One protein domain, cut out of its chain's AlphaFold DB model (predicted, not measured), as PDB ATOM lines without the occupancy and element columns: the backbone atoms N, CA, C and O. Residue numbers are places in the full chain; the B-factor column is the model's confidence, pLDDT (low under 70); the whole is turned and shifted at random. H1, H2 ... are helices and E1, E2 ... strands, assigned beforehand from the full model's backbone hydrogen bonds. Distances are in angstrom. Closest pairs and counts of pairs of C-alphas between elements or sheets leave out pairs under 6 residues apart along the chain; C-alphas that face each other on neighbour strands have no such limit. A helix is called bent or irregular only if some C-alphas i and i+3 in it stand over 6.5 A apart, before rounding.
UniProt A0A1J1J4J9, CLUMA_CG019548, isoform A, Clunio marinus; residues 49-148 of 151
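AT A GLANCE: This is residues 49 to 148 of the 151 residues of the protein "CLUMA_CG019548, isoform A" of Clunio marinus (UniProt A0A1J1J4J9). A small hairpin of two short strands, E1 and E2, lies at one end of a compact cluster of helices built round one long helix, H2, in the middle. H5, H6 and H7 pack on H2, H6 also packs on the hairpin, and the short H3 and H4 lie near H2, away from the strands. The printed part has 100 residues with seven named helices and two named strands, in the order H1 H2 H3 H4 H5 H6 E1 E2 H7; the class is mostly helix, and the sheet, E1 - E2, is antiparallel. The whole is compact, with a radius of gyration of the C-alphas of 12.6 A and spans of 39 by 26 by 23 A.

IN THESE COORDINATES: E1, residues 130 to 132, is 6.7 A long from first to last C-alpha, and E2, residues 138 to 140, 6.5 A. H6, residues 119 to 128, is 14.1 A long, and H7, residues 141 to 147, 10.0 A, ending with C-alpha 147 at (30.341, 23.447, -18.400). H2, residues 58 to 75, is 26.1 A long and irregular: C-alphas 59 and 62 are 7.3 A apart. H5, residues 103 to 115, is 17.7 A long. H1, residues 49 to 54, is 8.7 A long and begins with C-alpha 49 at (24.242, 14.792, -23.001). H3, residues 82 to 85, is 5.1 A long, and H4, residues 91 to 95, 5.8 A.

HOW THE PARTS SIT: E1 and E2 form a hairpin, antiparallel at 173 degrees, with N 131 and O 139 within hydrogen-bond range at 2.9 A. The closest C-alphas of H6 and E1, those of Leu 125 and Val 131, are 5.1 A apart. H2, the hub, touches H6 with its residues 66 to 73 alone, closest at the C-alphas of Ala 66 and Val 126, 5.2 A, at a shallow tilt of 34.7 degrees, only just short of steep, opposite ways. H2 touches H5 about perpendicular at 83 degrees, closest at the C-alphas of Gly 72 and Ser 104, 4.6 A. It touches H7 about perpendicular at 87 degrees, closest at the C-alphas of Asp 62 and Thr 142, 5.8 A. H1, H3 and H4 are each close to H2 but not clearly touching; the C-alphas of Tyr 67 and Leu 85, the closest of H2 and H3, are 6.2 A apart. H4 and H5 are apart. Each O i to N i+4 pair is within hydrogen-bond range in H1, H4, H5, H6 and H7, and 12 of 14 are in H2; H3 is too short for such a pair.

THE WHOLE: The two C-alphas farthest apart, those of Gln 96 and Ser 135, are 39.8 A apart. The printed part has no cut and no long link. Its mean pLDDT is 88.0, and residues 82 to 91 are under 70.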
ATOM      1  N   ALA A  49      24.604  13.885 -24.083       86.94
ATOM      2  CA  ALA A  49      24.242  14.792 -23.001       86.94
ATOM      3  C   ALA A  49      24.241  16.258 -23.464       86.94
ATOM      4  O   ALA A  49      23.307  17.000 -23.165       86.94
ATOM      5  N   GLN A  50      25.245  16.667 -24.245       87.75
ATOM      6  CA  GLN A  50      25.333  18.024 -24.778       87.75
ATOM      7  C   GLN A  50      24.204  18.303 -25.769       87.75
ATOM      8  O   GLN A  50      23.562  19.347 -25.699       87.75
ATOM      9  N   ILE A  51      23.913  17.351 -26.660       88.06
ATOM     10  CA  ILE A  51      22.779  17.461 -27.586       88.06
ATOM     11  C   ILE A  51      21.466  17.543 -26.800       88.06
ATOM     12  O   ILE A  51      20.595  18.341 -27.142       88.06
ATOM     13  N   PHE A  52      21.312  16.742 -25.747       88.06
ATOM     14  CA  PHE A  52      20.119  16.752 -24.908       88.06
ATOM     15  C   PHE A  52      19.895  18.121 -24.252       88.06
ATOM     16  O   PHE A  52      18.802  18.672 -24.364       88.06
ATOM     17  N   PHE A  53      20.938  18.709 -23.664       90.56
ATOM     18  CA  PHE A  53      20.882  20.026 -23.031       90.56
ATOM     19  C   PHE A  53      20.648  21.174 -24.026       90.56
ATOM     20  O   PHE A  53      19.814  22.045 -23.789       90.56
ATOM     21  N   GLU A  54      21.319  21.167 -25.180       90.31
ATOM     22  CA  GLU A  54      21.183  22.234 -26.184       90.31
ATOM     23  C   GLU A  54      19.789  22.308 -26.829       90.31
ATOM     24  O   GLU A  54      19.423  23.345 -27.381       90.31
ATOM     25  N   ASN A  55      19.001  21.229 -26.761       89.88
ATOM     26  CA  ASN A  55      17.611  21.224 -27.222       89.88
ATOM     27  C   ASN A  55      16.638  21.872 -26.222       89.88
ATOM     28  O   ASN A  55      15.474  22.093 -26.564       89.88
ATOM     29  N   ILE A  56      17.092  22.185 -25.007       90.69
ATOM     30  CA  ILE A  56      16.301  22.908 -24.014       90.69
ATOM     31  C   ILE A  56      16.336  24.404 -24.349       90.69
ATOM     32  O   ILE A  56      17.423  24.947 -24.579       90.69
ATOM     33  N   PRO A  57      15.180  25.097 -24.381       91.12
ATOM     34  CA  PRO A  57      15.154  26.534 -24.603       91.12
ATOM     35  C   PRO A  57      16.039  27.262 -23.595       91.12
ATOM     36  O   PRO A  57      16.017  26.948 -22.410       91.12
ATOM     37  N   PHE A  58      16.788  28.262 -24.060       90.62
ATOM     38  CA  PHE A  58      17.784  28.955 -23.240       90.62
ATOM     39  C   PHE A  58      17.223  29.467 -21.904       90.62
ATOM     40  O   PHE A  58      17.880  29.350 -20.878       90.62
ATOM     41  N   GLN A  59      15.992  29.987 -21.896       89.25
ATOM     42  CA  GLN A  59      15.359  30.493 -20.676       89.25
ATOM     43  C   GLN A  59      15.002  29.410 -19.643       89.25
ATOM     44  O   GLN A  59      14.742  29.753 -18.496       89.25
ATOM     45  N   ASP A  60      14.998  28.136 -20.042       89.62
ATOM     46  CA  ASP A  60      14.618  26.990 -19.210       89.62
ATOM     47  C   ASP A  60      15.841  26.116 -18.839       89.62
ATOM     48  O   ASP A  60      15.713  25.139 -18.102       89.62
ATOM     49  N   GLN A  61      17.039  26.448 -19.344       91.00
ATOM     50  CA  GLN A  61      18.259  25.654 -19.154       91.00
ATOM     51  C   GLN A  61      18.725  25.601 -17.694       91.00
ATOM     52  O   GLN A  61      19.109  24.533 -17.220       91.00
ATOM     53  N   ASP A  62      18.656  26.713 -16.965       91.44
ATOM     54  CA  ASP A  62      19.045  26.759 -15.551       91.44
ATOM     55  C   ASP A  62      18.129  25.866 -14.692       91.44
ATOM     56  O   ASP A  62      18.606  25.056 -13.894       91.44
ATOM     57  N   ASP A  63      16.813  25.950 -14.915       89.81
ATOM     58  CA  ASP A  63      15.817  25.120 -14.226       89.81
ATOM     59  C   ASP A  63      15.982  23.637 -14.568       89.81
ATOM     60  O   ASP A  63      15.805  22.769 -13.708       89.81
ATOM     61  N   PHE A  64      16.341  23.341 -15.818       91.31
ATOM     62  CA  PHE A  64      16.655  21.995 -16.273       91.31
ATOM     63  C   PHE A  64      17.882  21.425 -15.547       91.31
ATOM     64  O   PHE A  64      17.818  20.307 -15.031       91.31
ATOM     65  N   ILE A  65      18.981  22.182 -15.444       93.19
ATOM     66  CA  ILE A  65      20.189  21.740 -14.731       93.19
ATOM     67  C   ILE A  65      19.885  21.526 -13.246       93.19
ATOM     68  O   ILE A  65      20.213  20.466 -12.708       93.19
ATOM     69  N   ALA A  66      19.199  22.473 -12.598       91.94
ATOM     70  CA  ALA A  66      18.798  22.343 -11.197       91.94
ATOM     71  C   ALA A  66      17.943  21.088 -10.964       91.94
ATOM     72  O   ALA A  66      18.197  20.323 -10.029       91.94
ATOM     73  N   TYR A  67      16.979  20.826 -11.852       90.69
ATOM     74  CA  TYR A  67      16.144  19.631 -11.795       90.69
ATOM     75  C   TYR A  67      16.976  18.344 -11.900       90.69
ATOM     76  O   TYR A  67      16.883  17.467 -11.035       90.69
ATOM     77  N   PHE A  68      17.825  18.222 -12.924       91.94
ATOM     78  CA  PHE A  68      18.600  17.000 -13.153       91.94
ATOM     79  C   PHE A  68      19.689  16.761 -12.096       91.94
ATOM     80  O   PHE A  68      19.930  15.600 -11.749       91.94
ATOM     81  N   LEU A  69      20.268  17.821 -11.522       93.56
ATOM     82  CA  LEU A  69      21.144  17.737 -10.350       93.56
ATOM     83  C   LEU A  69      20.391  17.281  -9.101       93.56
ATOM     84  O   LEU A  69      20.849  16.377  -8.402       93.56
ATOM     85  N   GLY A  70      19.208  17.843  -8.846       91.69
ATOM     86  CA  GLY A  70      18.350  17.427  -7.740       91.69
ATOM     87  C   GLY A  70      17.964  15.947  -7.826       91.69
ATOM     88  O   GLY A  70      18.039  15.220  -6.834       91.69
ATOM     89  N   ARG A  71      17.657  15.455  -9.033       90.56
ATOM     90  CA  ARG A  71      17.448  14.020  -9.296       90.56
ATOM     91  C   ARG A  71      18.700  13.187  -9.017       90.56
ATOM     92  O   ARG A  71      18.585  12.115  -8.427       90.56
ATOM     93  N   GLY A  72      19.881  13.674  -9.399       92.94
ATOM     94  CA  GLY A  72      21.154  13.020  -9.086       92.94
ATOM     95  C   GLY A  72      21.379  12.892  -7.577       92.94
ATOM     96  O   GLY A  72      21.751  11.824  -7.090       92.94
ATOM     97  N   LEU A  73      21.084  13.952  -6.816       93.62
ATOM     98  CA  LEU A  73      21.191  13.954  -5.353       93.62
ATOM     99  C   LEU A  73      20.235  12.928  -4.723       93.62
ATOM    100  O   LEU A  73      20.661  12.129  -3.886       93.62
ATOM    101  N   GLN A  74      18.984  12.866  -5.189       91.00
ATOM    102  CA  GLN A  74      18.014  11.858  -4.743       91.00
ATOM    103  C   GLN A  74      18.471  10.423  -5.040       91.00
ATOM    104  O   GLN A  74      18.333   9.543  -4.189       91.00
ATOM    105  N   MET A  75      19.041  10.180  -6.227       91.38
ATOM    106  CA  MET A  75      19.616   8.879  -6.591       91.38
ATOM    107  C   MET A  75      20.769   8.469  -5.663       91.38
ATOM    108  O   MET A  75      20.943   7.279  -5.412       91.38
ATOM    109  N   ASN A  76      21.493   9.441  -5.102       91.31
ATOM    110  CA  ASN A  76      22.550   9.242  -4.108       91.31
ATOM    111  C   ASN A  76      22.045   9.288  -2.651       91.31
ATOM    112  O   ASN A  76      22.840   9.457  -1.727       91.31
ATOM    113  N   HIS A  77      20.737   9.118  -2.429       91.00
ATOM    114  CA  HIS A  77      20.094   9.111  -1.109       91.00
ATOM    115  C   HIS A  77      20.229  10.420  -0.311       91.00
ATOM    116  O   HIS A  77      20.082  10.419   0.914       91.00
ATOM    117  N   ILE A  78      20.468  11.545  -0.989       90.06
ATOM    118  CA  ILE A  78      20.461  12.876  -0.381       90.06
ATOM    119  C   ILE A  78      19.035  13.421  -0.464       90.06
ATOM    120  O   ILE A  78      18.438  13.499  -1.540       90.06
ATOM    121  N   VAL A  79      18.463  13.758   0.692       84.75
ATOM    122  CA  VAL A  79      17.076  14.221   0.788       84.75
ATOM    123  C   VAL A  79      16.997  15.680   0.351       84.75
ATOM    124  O   VAL A  79      17.439  16.573   1.068       84.75
ATOM    125  N   ILE A  80      16.396  15.910  -0.814       80.62
ATOM    126  CA  ILE A  80      16.033  17.238  -1.311       80.62
ATOM    127  C   ILE A  80      14.526  17.422  -1.099       80.62
ATOM    128  O   ILE A  80      13.770  16.537  -1.516       80.62
ATOM    129  N   PRO A  81      14.070  18.520  -0.459       73.88
ATOM    130  CA  PRO A  81      12.648  18.799  -0.303       73.88
ATOM    131  C   PRO A  81      11.935  18.764  -1.653       73.88
ATOM    132  O   PRO A  81      12.349  19.432  -2.607       73.88
ATOM    133  N   GLU A  82      10.867  17.976  -1.735       68.69
ATOM    134  CA  GLU A  82      10.141  17.774  -2.987       68.69
ATOM    135  C   GLU A  82       9.529  19.085  -3.483       68.69
ATOM    136  O   GLU A  82       9.499  19.314  -4.686       68.69
ATOM    137  N   GLU A  83       9.165  20.008  -2.582       66.38
ATOM    138  CA  GLU A  83       8.643  21.328  -2.954       66.38
ATOM    139  C   GLU A  83       9.648  22.163  -3.758       66.38
ATOM    140  O   GLU A  83       9.250  23.069  -4.488       66.38
ATOM    141  N   ILE A  84      10.947  21.877  -3.629       64.44
ATOM    142  CA  ILE A  84      12.003  22.603  -4.339       64.44
ATOM    143  C   ILE A  84      12.223  22.018  -5.726       64.44
ATOM    144  O   ILE A  84      12.349  22.780  -6.682       64.44
ATOM    145  N   LEU A  85      12.139  20.694  -5.860       63.88
ATOM    146  CA  LEU A  85      12.026  20.077  -7.178       63.88
ATOM    147  C   LEU A  85      10.743  20.534  -7.870       63.88
ATOM    148  O   LEU A  85      10.803  20.808  -9.058       63.88
ATOM    149  N   GLN A  86       9.649  20.692  -7.108       62.25
ATOM    150  CA  GLN A  86       8.309  21.127  -7.522       62.25
ATOM    151  C   GLN A  86       8.147  22.618  -7.837       62.25
ATOM    152  O   GLN A  86       7.146  23.025  -8.427       62.25
ATOM    153  N   LYS A  87       9.136  23.443  -7.491       59.53
ATOM    154  CA  LYS A  87       9.066  24.898  -7.674       59.53
ATOM    155  C   LYS A  87       9.134  25.320  -9.145       59.53
ATOM    156  O   LYS A  87       8.703  26.422  -9.483       59.53
ATOM    157  N   ASN A  88       9.630  24.436 -10.006       55.22
ATOM    158  CA  ASN A  88       9.825  24.710 -11.420       55.22
ATOM    159  C   ASN A  88       8.597  24.236 -12.202       55.22
ATOM    160  O   ASN A  88       8.274  23.054 -12.226       55.22
ATOM    161  N   PHE A  89       7.923  25.155 -12.895       53.12
ATOM    162  CA  PHE A  89       6.705  24.904 -13.688       53.12
ATOM    163  C   PHE A  89       6.879  23.829 -14.790       53.12
ATOM    164  O   PHE A  89       5.917  23.442 -15.448       53.12
ATOM    165  N   TYR A  90       8.110  23.356 -14.995       64.38
ATOM    166  CA  TYR A  90       8.546  22.484 -16.077       64.38
ATOM    167  C   TYR A  90       8.839  21.040 -15.666       64.38
ATOM    168  O   TYR A  90       9.275  20.268 -16.509       64.38
ATOM    169  N   ILE A  91       8.607  20.626 -14.418       69.94
ATOM    170  CA  ILE A  91       8.962  19.257 -13.982       69.94
ATOM    171  C   ILE A  91       8.213  18.207 -14.772       69.94
ATOM    172  O   ILE A  91       8.834  17.268 -15.248       69.94
ATOM    173  N   GLU A  92       6.908  18.395 -14.977       73.38
ATOM    174  CA  GLU A  92       6.128  17.475 -15.805       73.38
ATOM    175  C   GLU A  92       6.702  17.404 -17.227       73.38
ATOM    176  O   GLU A  92       6.712  16.335 -17.834       73.38
ATOM    177  N   ALA A  93       7.226  18.520 -17.748       78.00
ATOM    178  CA  ALA A  93       7.875  18.554 -19.051       78.00
ATOM    179  C   ALA A  93       9.228  17.823 -19.033       78.00
ATOM    180  O   ALA A  93       9.488  17.031 -19.934       78.00
ATOM    181  N   PHE A  94      10.066  18.034 -18.014       83.00
ATOM    182  CA  PHE A  94      11.392  17.417 -17.895       83.00
ATOM    183  C   PHE A  94      11.337  15.927 -17.531       83.00
ATOM    184  O   PHE A  94      12.168  15.156 -18.007       83.00
ATOM    185  N   GLU A  95      10.348  15.493 -16.749       79.88
ATOM    186  CA  GLU A  95      10.082  14.082 -16.441       79.88
ATOM    187  C   GLU A  95       9.668  13.278 -17.675       79.88
ATOM    188  O   GLU A  95       9.975  12.090 -17.770       79.88
ATOM    189  N   GLN A  96       8.991  13.922 -18.628       82.94
ATOM    190  CA  GLN A  96       8.556  13.295 -19.878       82.94
ATOM    191  C   GLN A  96       9.662  13.226 -20.937       82.94
ATOM    192  O   GLN A  96       9.484  12.563 -21.963       82.94
ATOM    193  N   LEU A  97      10.804  13.885 -20.716       82.88
ATOM    194  CA  LEU A  97      11.929  13.819 -21.640       82.88
ATOM    195  C   LEU A  97      12.595  12.442 -21.585       82.88
ATOM    196  O   LEU A  97      12.955  11.935 -20.523       82.88
ATOM    197  N   VAL A  98      12.843  11.867 -22.762       83.06
ATOM    198  CA  VAL A  98      13.735  10.713 -22.895       83.06
ATOM    199  C   VAL A  98      15.165  11.217 -22.720       83.06
ATOM    200  O   VAL A  98      15.757  11.752 -23.655       83.06
ATOM    201  N   ASN A  99      15.688  11.102 -21.502       82.69
ATOM    202  CA  ASN A  99      17.045  11.523 -21.173       82.69
ATOM    203  C   ASN A  99      18.083  10.435 -21.524       82.69
ATOM    204  O   ASN A  99      17.752   9.244 -21.561       82.69
ATOM    205  N   PRO A 100      19.343  10.823 -21.788       85.44
ATOM    206  CA  PRO A 100      20.444   9.876 -21.895       85.44
ATOM    207  C   PRO A 100      20.557   9.029 -20.626       85.44
ATOM    208  O   PRO A 100      20.275   9.493 -19.515       85.44
ATOM    209  N   GLN A 101      21.000   7.778 -20.778       85.44
ATOM    210  CA  GLN A 101      21.226   6.922 -19.618       85.44
ATOM    211  C   GLN A 101      22.193   7.606 -18.653       85.44
ATOM    212  O   GLN A 101      23.199   8.158 -19.078       85.44
ATOM    213  N   ARG A 102      21.875   7.543 -17.355       89.75
ATOM    214  CA  ARG A 102      22.696   8.092 -16.265       89.75
ATOM    215  C   ARG A 102      22.909   9.611 -16.280       89.75
ATOM    216  O   ARG A 102      23.622  10.093 -15.410       89.75
ATOM    217  N   PHE A 103      22.213  10.377 -17.128       91.19
ATOM    218  CA  PHE A 103      22.403  11.831 -17.243       91.19
ATOM    219  C   PHE A 103      22.445  12.565 -15.888       91.19
ATOM    220  O   PHE A 103      23.380  13.307 -15.623       91.19
ATOM    221  N   SER A 104      21.486  12.310 -14.987       92.44
ATOM    222  CA  SER A 104      21.476  12.907 -13.638       92.44
ATOM    223  C   SER A 104      22.692  12.547 -12.781       92.44
ATOM    224  O   SER A 104      23.159  13.372 -12.001       92.44
ATOM    225  N   GLN A 105      23.158  11.300 -12.869       93.88
ATOM    226  CA  GLN A 105      24.281  10.803 -12.074       93.88
ATOM    227  C   GLN A 105      25.586  11.396 -12.591       93.88
ATOM    228  O   GLN A 105      26.369  11.913 -11.802       93.88
ATOM    229  N   ASP A 106      25.768  11.380 -13.908       92.44
ATOM    230  CA  ASP A 106      26.985  11.852 -14.557       92.44
ATOM    231  C   ASP A 106      27.081  13.385 -14.475       92.44
ATOM    232  O   ASP A 106      28.155  13.925 -14.212       92.44
ATOM    233  N   LEU A 107      25.952  14.101 -14.575       94.19
ATOM    234  CA  LEU A 107      25.890  15.541 -14.311       94.19
ATOM    235  C   LEU A 107      26.274  15.866 -12.863       94.19
ATOM    236  O   LEU A 107      27.053  16.785 -12.627       94.19
ATOM    237  N   LEU A 108      25.753  15.117 -11.887       95.31
ATOM    238  CA  LEU A 108      26.114  15.316 -10.483       95.31
ATOM    239  C   LEU A 108      27.605  15.048 -10.240       95.31
ATOM    240  O   LEU A 108      28.260  15.852  -9.583       95.31
ATOM    241  N   GLU A 109      28.136  13.933 -10.742       94.56
ATOM    242  CA  GLU A 109      29.539  13.549 -10.561       94.56
ATOM    243  C   GLU A 109      30.485  14.576 -11.192       94.56
ATOM    244  O   GLU A 109      31.344  15.115 -10.497       94.56
ATOM    245  N   SER A 110      30.250  14.929 -12.459       93.62
ATOM    246  CA  SER A 110      31.055  15.930 -13.169       93.62
ATOM    247  C   SER A 110      30.974  17.315 -12.529       93.62
ATOM    248  O   SER A 110      31.995  17.978 -12.398       93.62
ATOM    249  N   THR A 111      29.799  17.745 -12.057       95.25
ATOM    250  CA  THR A 111      29.654  19.044 -11.373       95.25
ATOM    251  C   THR A 111      30.442  19.071 -10.066       95.25
ATOM    252  O   THR A 111      31.110  20.059  -9.760       95.25
ATOM    253  N   LYS A 112      30.393  17.983  -9.290       95.62
ATOM    254  CA  LYS A 112      31.168  17.871  -8.052       95.62
ATOM    255  C   LYS A 112      32.666  17.898  -8.315       95.62
ATOM    256  O   LYS A 112      33.388  18.548  -7.565       95.62
ATOM    257  N   GLU A 113      33.120  17.203  -9.353       95.00
ATOM    258  CA  GLU A 113      34.532  17.156  -9.730       95.00
ATOM    259  C   GLU A 113      35.028  18.512 -10.251       95.00
ATOM    260  O   GLU A 113      35.994  19.047  -9.715       95.00
ATOM    261  N   GLU A 114      34.334  19.104 -11.226       94.25
ATOM    262  CA  GLU A 114      34.734  20.357 -11.884       94.25
ATOM    263  C   GLU A 114      34.786  21.541 -10.911       94.25
ATOM    264  O   GLU A 114      35.688  22.378 -10.972       94.25
ATOM    265  N   PHE A 115      33.813  21.630 -10.000       95.12
ATOM    266  CA  PHE A 115      33.677  22.775  -9.097       95.12
ATOM    267  C   PHE A 115      34.166  22.507  -7.669       95.12
ATOM    268  O   PHE A 115      34.103  23.427  -6.840       95.12
ATOM    269  N   GLU A 116      34.677  21.297  -7.418       96.00
ATOM    270  CA  GLU A 116      35.133  20.795  -6.117       96.00
ATOM    271  C   GLU A 116      34.045  20.910  -5.035       96.00
ATOM    272  O   GLU A 116      34.308  21.393  -3.935       96.00
ATOM    273  N   LEU A 117      32.811  20.512  -5.368       96.12
ATOM    274  CA  LEU A 117      31.647  20.635  -4.482       96.12
ATOM    275  C   LEU A 117      31.383  19.346  -3.705       96.12
ATOM    276  O   LEU A 117      31.342  18.244  -4.271       96.12
ATOM    277  N   ASP A 118      31.119  19.476  -2.408       95.50
ATOM    278  CA  ASP A 118      30.602  18.374  -1.603       95.50
ATOM    279  C   ASP A 118      29.067  18.236  -1.694       95.50
ATOM    280  O   ASP A 118      28.387  18.918  -2.458       95.50
ATOM    281  N   ASN A 119      28.486  17.283  -0.961       94.31
ATOM    282  CA  ASN A 119      27.040  17.042  -1.017       94.31
ATOM    283  C   ASN A 119      26.205  18.188  -0.418       94.31
ATOM    284  O   ASN A 119      25.062  18.386  -0.841       94.31
ATOM    285  N   GLU A 120      26.735  18.896   0.580       93.56
ATOM    286  CA  GLU A 120      26.058  20.025   1.219       93.56
ATOM    287  C   GLU A 120      26.052  21.220   0.263       93.56
ATOM    288  O   GLU A 120      24.991  21.774  -0.019       93.56
ATOM    289  N   GLU A 121      27.197  21.518  -0.344       96.31
ATOM    290  CA  GLU A 121      27.355  22.587  -1.333       96.31
ATOM    291  C   GLU A 121      26.561  22.307  -2.614       96.31
ATOM    292  O   GLU A 121      25.949  23.215  -3.174       96.31
ATOM    293  N   MET A 122      26.494  21.046  -3.056       95.88
ATOM    294  CA  MET A 122      25.619  20.647  -4.164       95.88
ATOM    295  C   MET A 122      24.143  20.832  -3.828       95.88
ATOM    296  O   MET A 122      23.358  21.238  -4.686       95.88
ATOM    297  N   THR A 123      23.756  20.533  -2.588       92.75
ATOM    298  CA  THR A 123      22.391  20.785  -2.127       92.75
ATOM    299  C   THR A 123      22.125  22.285  -2.163       92.75
ATOM    300  O   THR A 123      21.176  22.704  -2.815       92.75
ATOM    301  N   GLU A 124      22.992  23.106  -1.566       93.12
ATOM    302  CA  GLU A 124      22.880  24.569  -1.596       93.12
ATOM    303  C   GLU A 124      22.760  25.107  -3.031       93.12
ATOM    304  O   GLU A 124      21.845  25.877  -3.329       93.12
ATOM    305  N   LEU A 125      23.610  24.630  -3.944       94.62
ATOM    306  CA  LEU A 125      23.580  25.001  -5.354       94.62
ATOM    307  C   LEU A 125      22.227  24.693  -6.008       94.62
ATOM    308  O   LEU A 125      21.700  25.551  -6.711       94.62
ATOM    309  N   VAL A 126      21.645  23.516  -5.762       92.31
ATOM    310  CA  VAL A 126      20.322  23.145  -6.296       92.31
ATOM    311  C   VAL A 126      19.198  23.958  -5.649       92.31
ATOM    312  O   VAL A 126      18.238  24.321  -6.324       92.31
ATOM    313  N   LEU A 127      19.291  24.261  -4.351       88.62
ATOM    314  CA  LEU A 127      18.232  24.981  -3.635       88.62
ATOM    315  C   LEU A 127      18.209  26.484  -3.951       88.62
ATOM    316  O   LEU A 127      17.138  27.096  -3.974       88.62
ATOM    317  N   TYR A 128      19.380  27.090  -4.155       90.62
ATOM    318  CA  TYR A 128      19.539  28.543  -4.259       90.62
ATOM    319  C   TYR A 128      20.110  29.007  -5.603       90.62
ATOM    320  O   TYR A 128      20.342  30.204  -5.784       90.62
ATOM    321  N   ASN A 129      20.336  28.086  -6.544       93.00
ATOM    322  CA  ASN A 129      20.990  28.312  -7.839       93.00
ATOM    323  C   ASN A 129      22.407  28.905  -7.733       93.00
ATOM    324  O   ASN A 129      22.962  29.393  -8.724       93.00
ATOM    325  N   ARG A 130      22.998  28.892  -6.533       95.88
ATOM    326  CA  ARG A 130      24.333  29.413  -6.249       95.88
ATOM    327  C   ARG A 130      24.859  28.881  -4.920       95.88
ATOM    328  O   ARG A 130      24.104  28.802  -3.961       95.88
ATOM    329  N   VAL A 131      26.167  28.660  -4.859       96.50
ATOM    330  CA  VAL A 131      26.948  28.484  -3.628       96.50
ATOM    331  C   VAL A 131      28.149  29.437  -3.650       96.50
ATOM    332  O   VAL A 131      28.745  29.670  -4.706       96.50
ATOM    333  N   CYS A 132      28.491  30.048  -2.512       95.81
ATOM    334  CA  CYS A 132      29.613  30.988  -2.400       95.81
ATOM    335  C   CYS A 132      30.577  30.592  -1.278       95.81
ATOM    336  O   CYS A 132      30.180  30.366  -0.139       95.81
ATOM    337  N   PHE A 133      31.867  30.598  -1.596       94.00
ATOM    338  CA  PHE A 133      32.955  30.201  -0.712       94.00
ATOM    339  C   PHE A 133      33.528  31.390   0.055       94.00
ATOM    340  O   PHE A 133      33.516  32.533  -0.410       94.00
ATOM    341  N   SER A 134      34.156  31.110   1.197       93.94
ATOM    342  CA  SER A 134      34.882  32.111   1.995       93.94
ATOM    343  C   SER A 134      36.047  32.770   1.243       93.94
ATOM    344  O   SER A 134      36.437  33.889   1.571       93.94
ATOM    345  N   SER A 135      36.569  32.114   0.200       93.25
ATOM    346  CA  SER A 135      37.570  32.669  -0.718       93.25
ATOM    347  C   SER A 135      37.031  33.782  -1.626       93.25
ATOM    348  O   SER A 135      37.815  34.449  -2.299       93.25
ATOM    349  N   GLY A 136      35.709  33.987  -1.667       92.94
ATOM    350  CA  GLY A 136      35.033  34.929  -2.561       92.94
ATOM    351  C   GLY A 136      34.662  34.343  -3.927       92.94
ATOM    352  O   GLY A 136      34.048  35.039  -4.734       92.94
ATOM    353  N   ARG A 137      35.001  33.074  -4.196       94.94
ATOM    354  CA  ARG A 137      34.505  32.329  -5.363       94.94
ATOM    355  C   ARG A 137      33.020  32.021  -5.173       94.94
ATOM    356  O   ARG A 137      32.625  31.631  -4.081       94.94
ATOM    357  N   CYS A 138      32.220  32.127  -6.225       96.44
ATOM    358  CA  CYS A 138      30.861  31.594  -6.247       96.44
ATOM    359  C   CYS A 138      30.693  30.695  -7.469       96.44
ATOM    360  O   CYS A 138      31.290  30.968  -8.508       96.44
ATOM    361  N   VAL A 139      29.877  29.658  -7.327       96.94
ATOM    362  CA  VAL A 139      29.441  28.779  -8.414       96.94
ATOM    363  C   VAL A 139      27.939  28.946  -8.534       96.94
ATOM    364  O   VAL A 139      27.231  28.852  -7.531       96.94
ATOM    365  N   SER A 140      27.455  29.254  -9.729       96.69
ATOM    366  CA  SER A 140      26.031  29.359 -10.036       96.69
ATOM    367  C   SER A 140      25.568  28.223 -10.936       96.69
ATOM    368  O   SER A 140      26.369  27.575 -11.605       96.69
ATOM    369  N   ILE A 141      24.256  27.996 -10.977       94.50
ATOM    370  CA  ILE A 141      23.667  26.975 -11.848       94.50
ATOM    371  C   ILE A 141      23.970  27.242 -13.331       94.50
ATOM    372  O   ILE A 141      24.208  26.312 -14.096       94.50
ATOM    373  N   THR A 142      24.058  28.519 -13.711       94.56
ATOM    374  CA  THR A 142      24.438  28.943 -15.058       94.56
ATOM    375  C   THR A 142      25.880  28.547 -15.380       94.56
ATOM    376  O   THR A 142      26.153  28.106 -16.494       94.56
ATOM    377  N   ASP A 143      26.803  28.643 -14.412       94.81
ATOM    378  CA  ASP A 143      28.188  28.185 -14.597       94.81
ATOM    379  C   ASP A 143      28.222  26.671 -14.850       94.81
ATOM    380  O   ASP A 143      28.914  26.209 -15.755       94.81
ATOM    381  N   VAL A 144      27.398  25.901 -14.128       93.88
ATOM    382  CA  VAL A 144      27.231  24.464 -14.394       93.88
ATOM    383  C   VAL A 144      26.677  24.220 -15.794       93.88
ATOM    384  O   VAL A 144      27.193  23.363 -16.499       93.88
ATOM    385  N   GLY A 145      25.674  24.985 -16.235       91.12
ATOM    386  CA  GLY A 145      25.113  24.880 -17.585       91.12
ATOM    387  C   GLY A 145      26.144  25.127 -18.692       91.12
ATOM    388  O   GLY A 145      26.162  24.403 -19.684       91.12
ATOM    389  N   VAL A 146      27.049  26.096 -18.510       87.75
ATOM    390  CA  VAL A 146      28.135  26.398 -19.466       87.75
ATOM    391  C   VAL A 146      29.143  25.254 -19.572       87.75
ATOM    392  O   VAL A 146      29.634  24.968 -20.665       87.75
ATOM    393  N   HIS A 147      29.443  24.602 -18.450       84.19
ATOM    394  CA  HIS A 147      30.341  23.447 -18.400       84.19
ATOM    395  C   HIS A 147      29.602  22.122 -18.635       84.19
ATOM    396  O   HIS A 147      30.240  21.071 -18.725       84.19
ATOM    397  N   CYS A 148      28.268  22.153 -18.752       82.50
ATOM    398  CA  CYS A 148      27.485  20.935 -18.770       82.50
ATOM    399  C   CYS A 148      27.830  20.084 -19.970       82.50
ATOM    400  O   CYS A 148      27.883  20.540 -21.117       82.50
TER     401      CYS A 148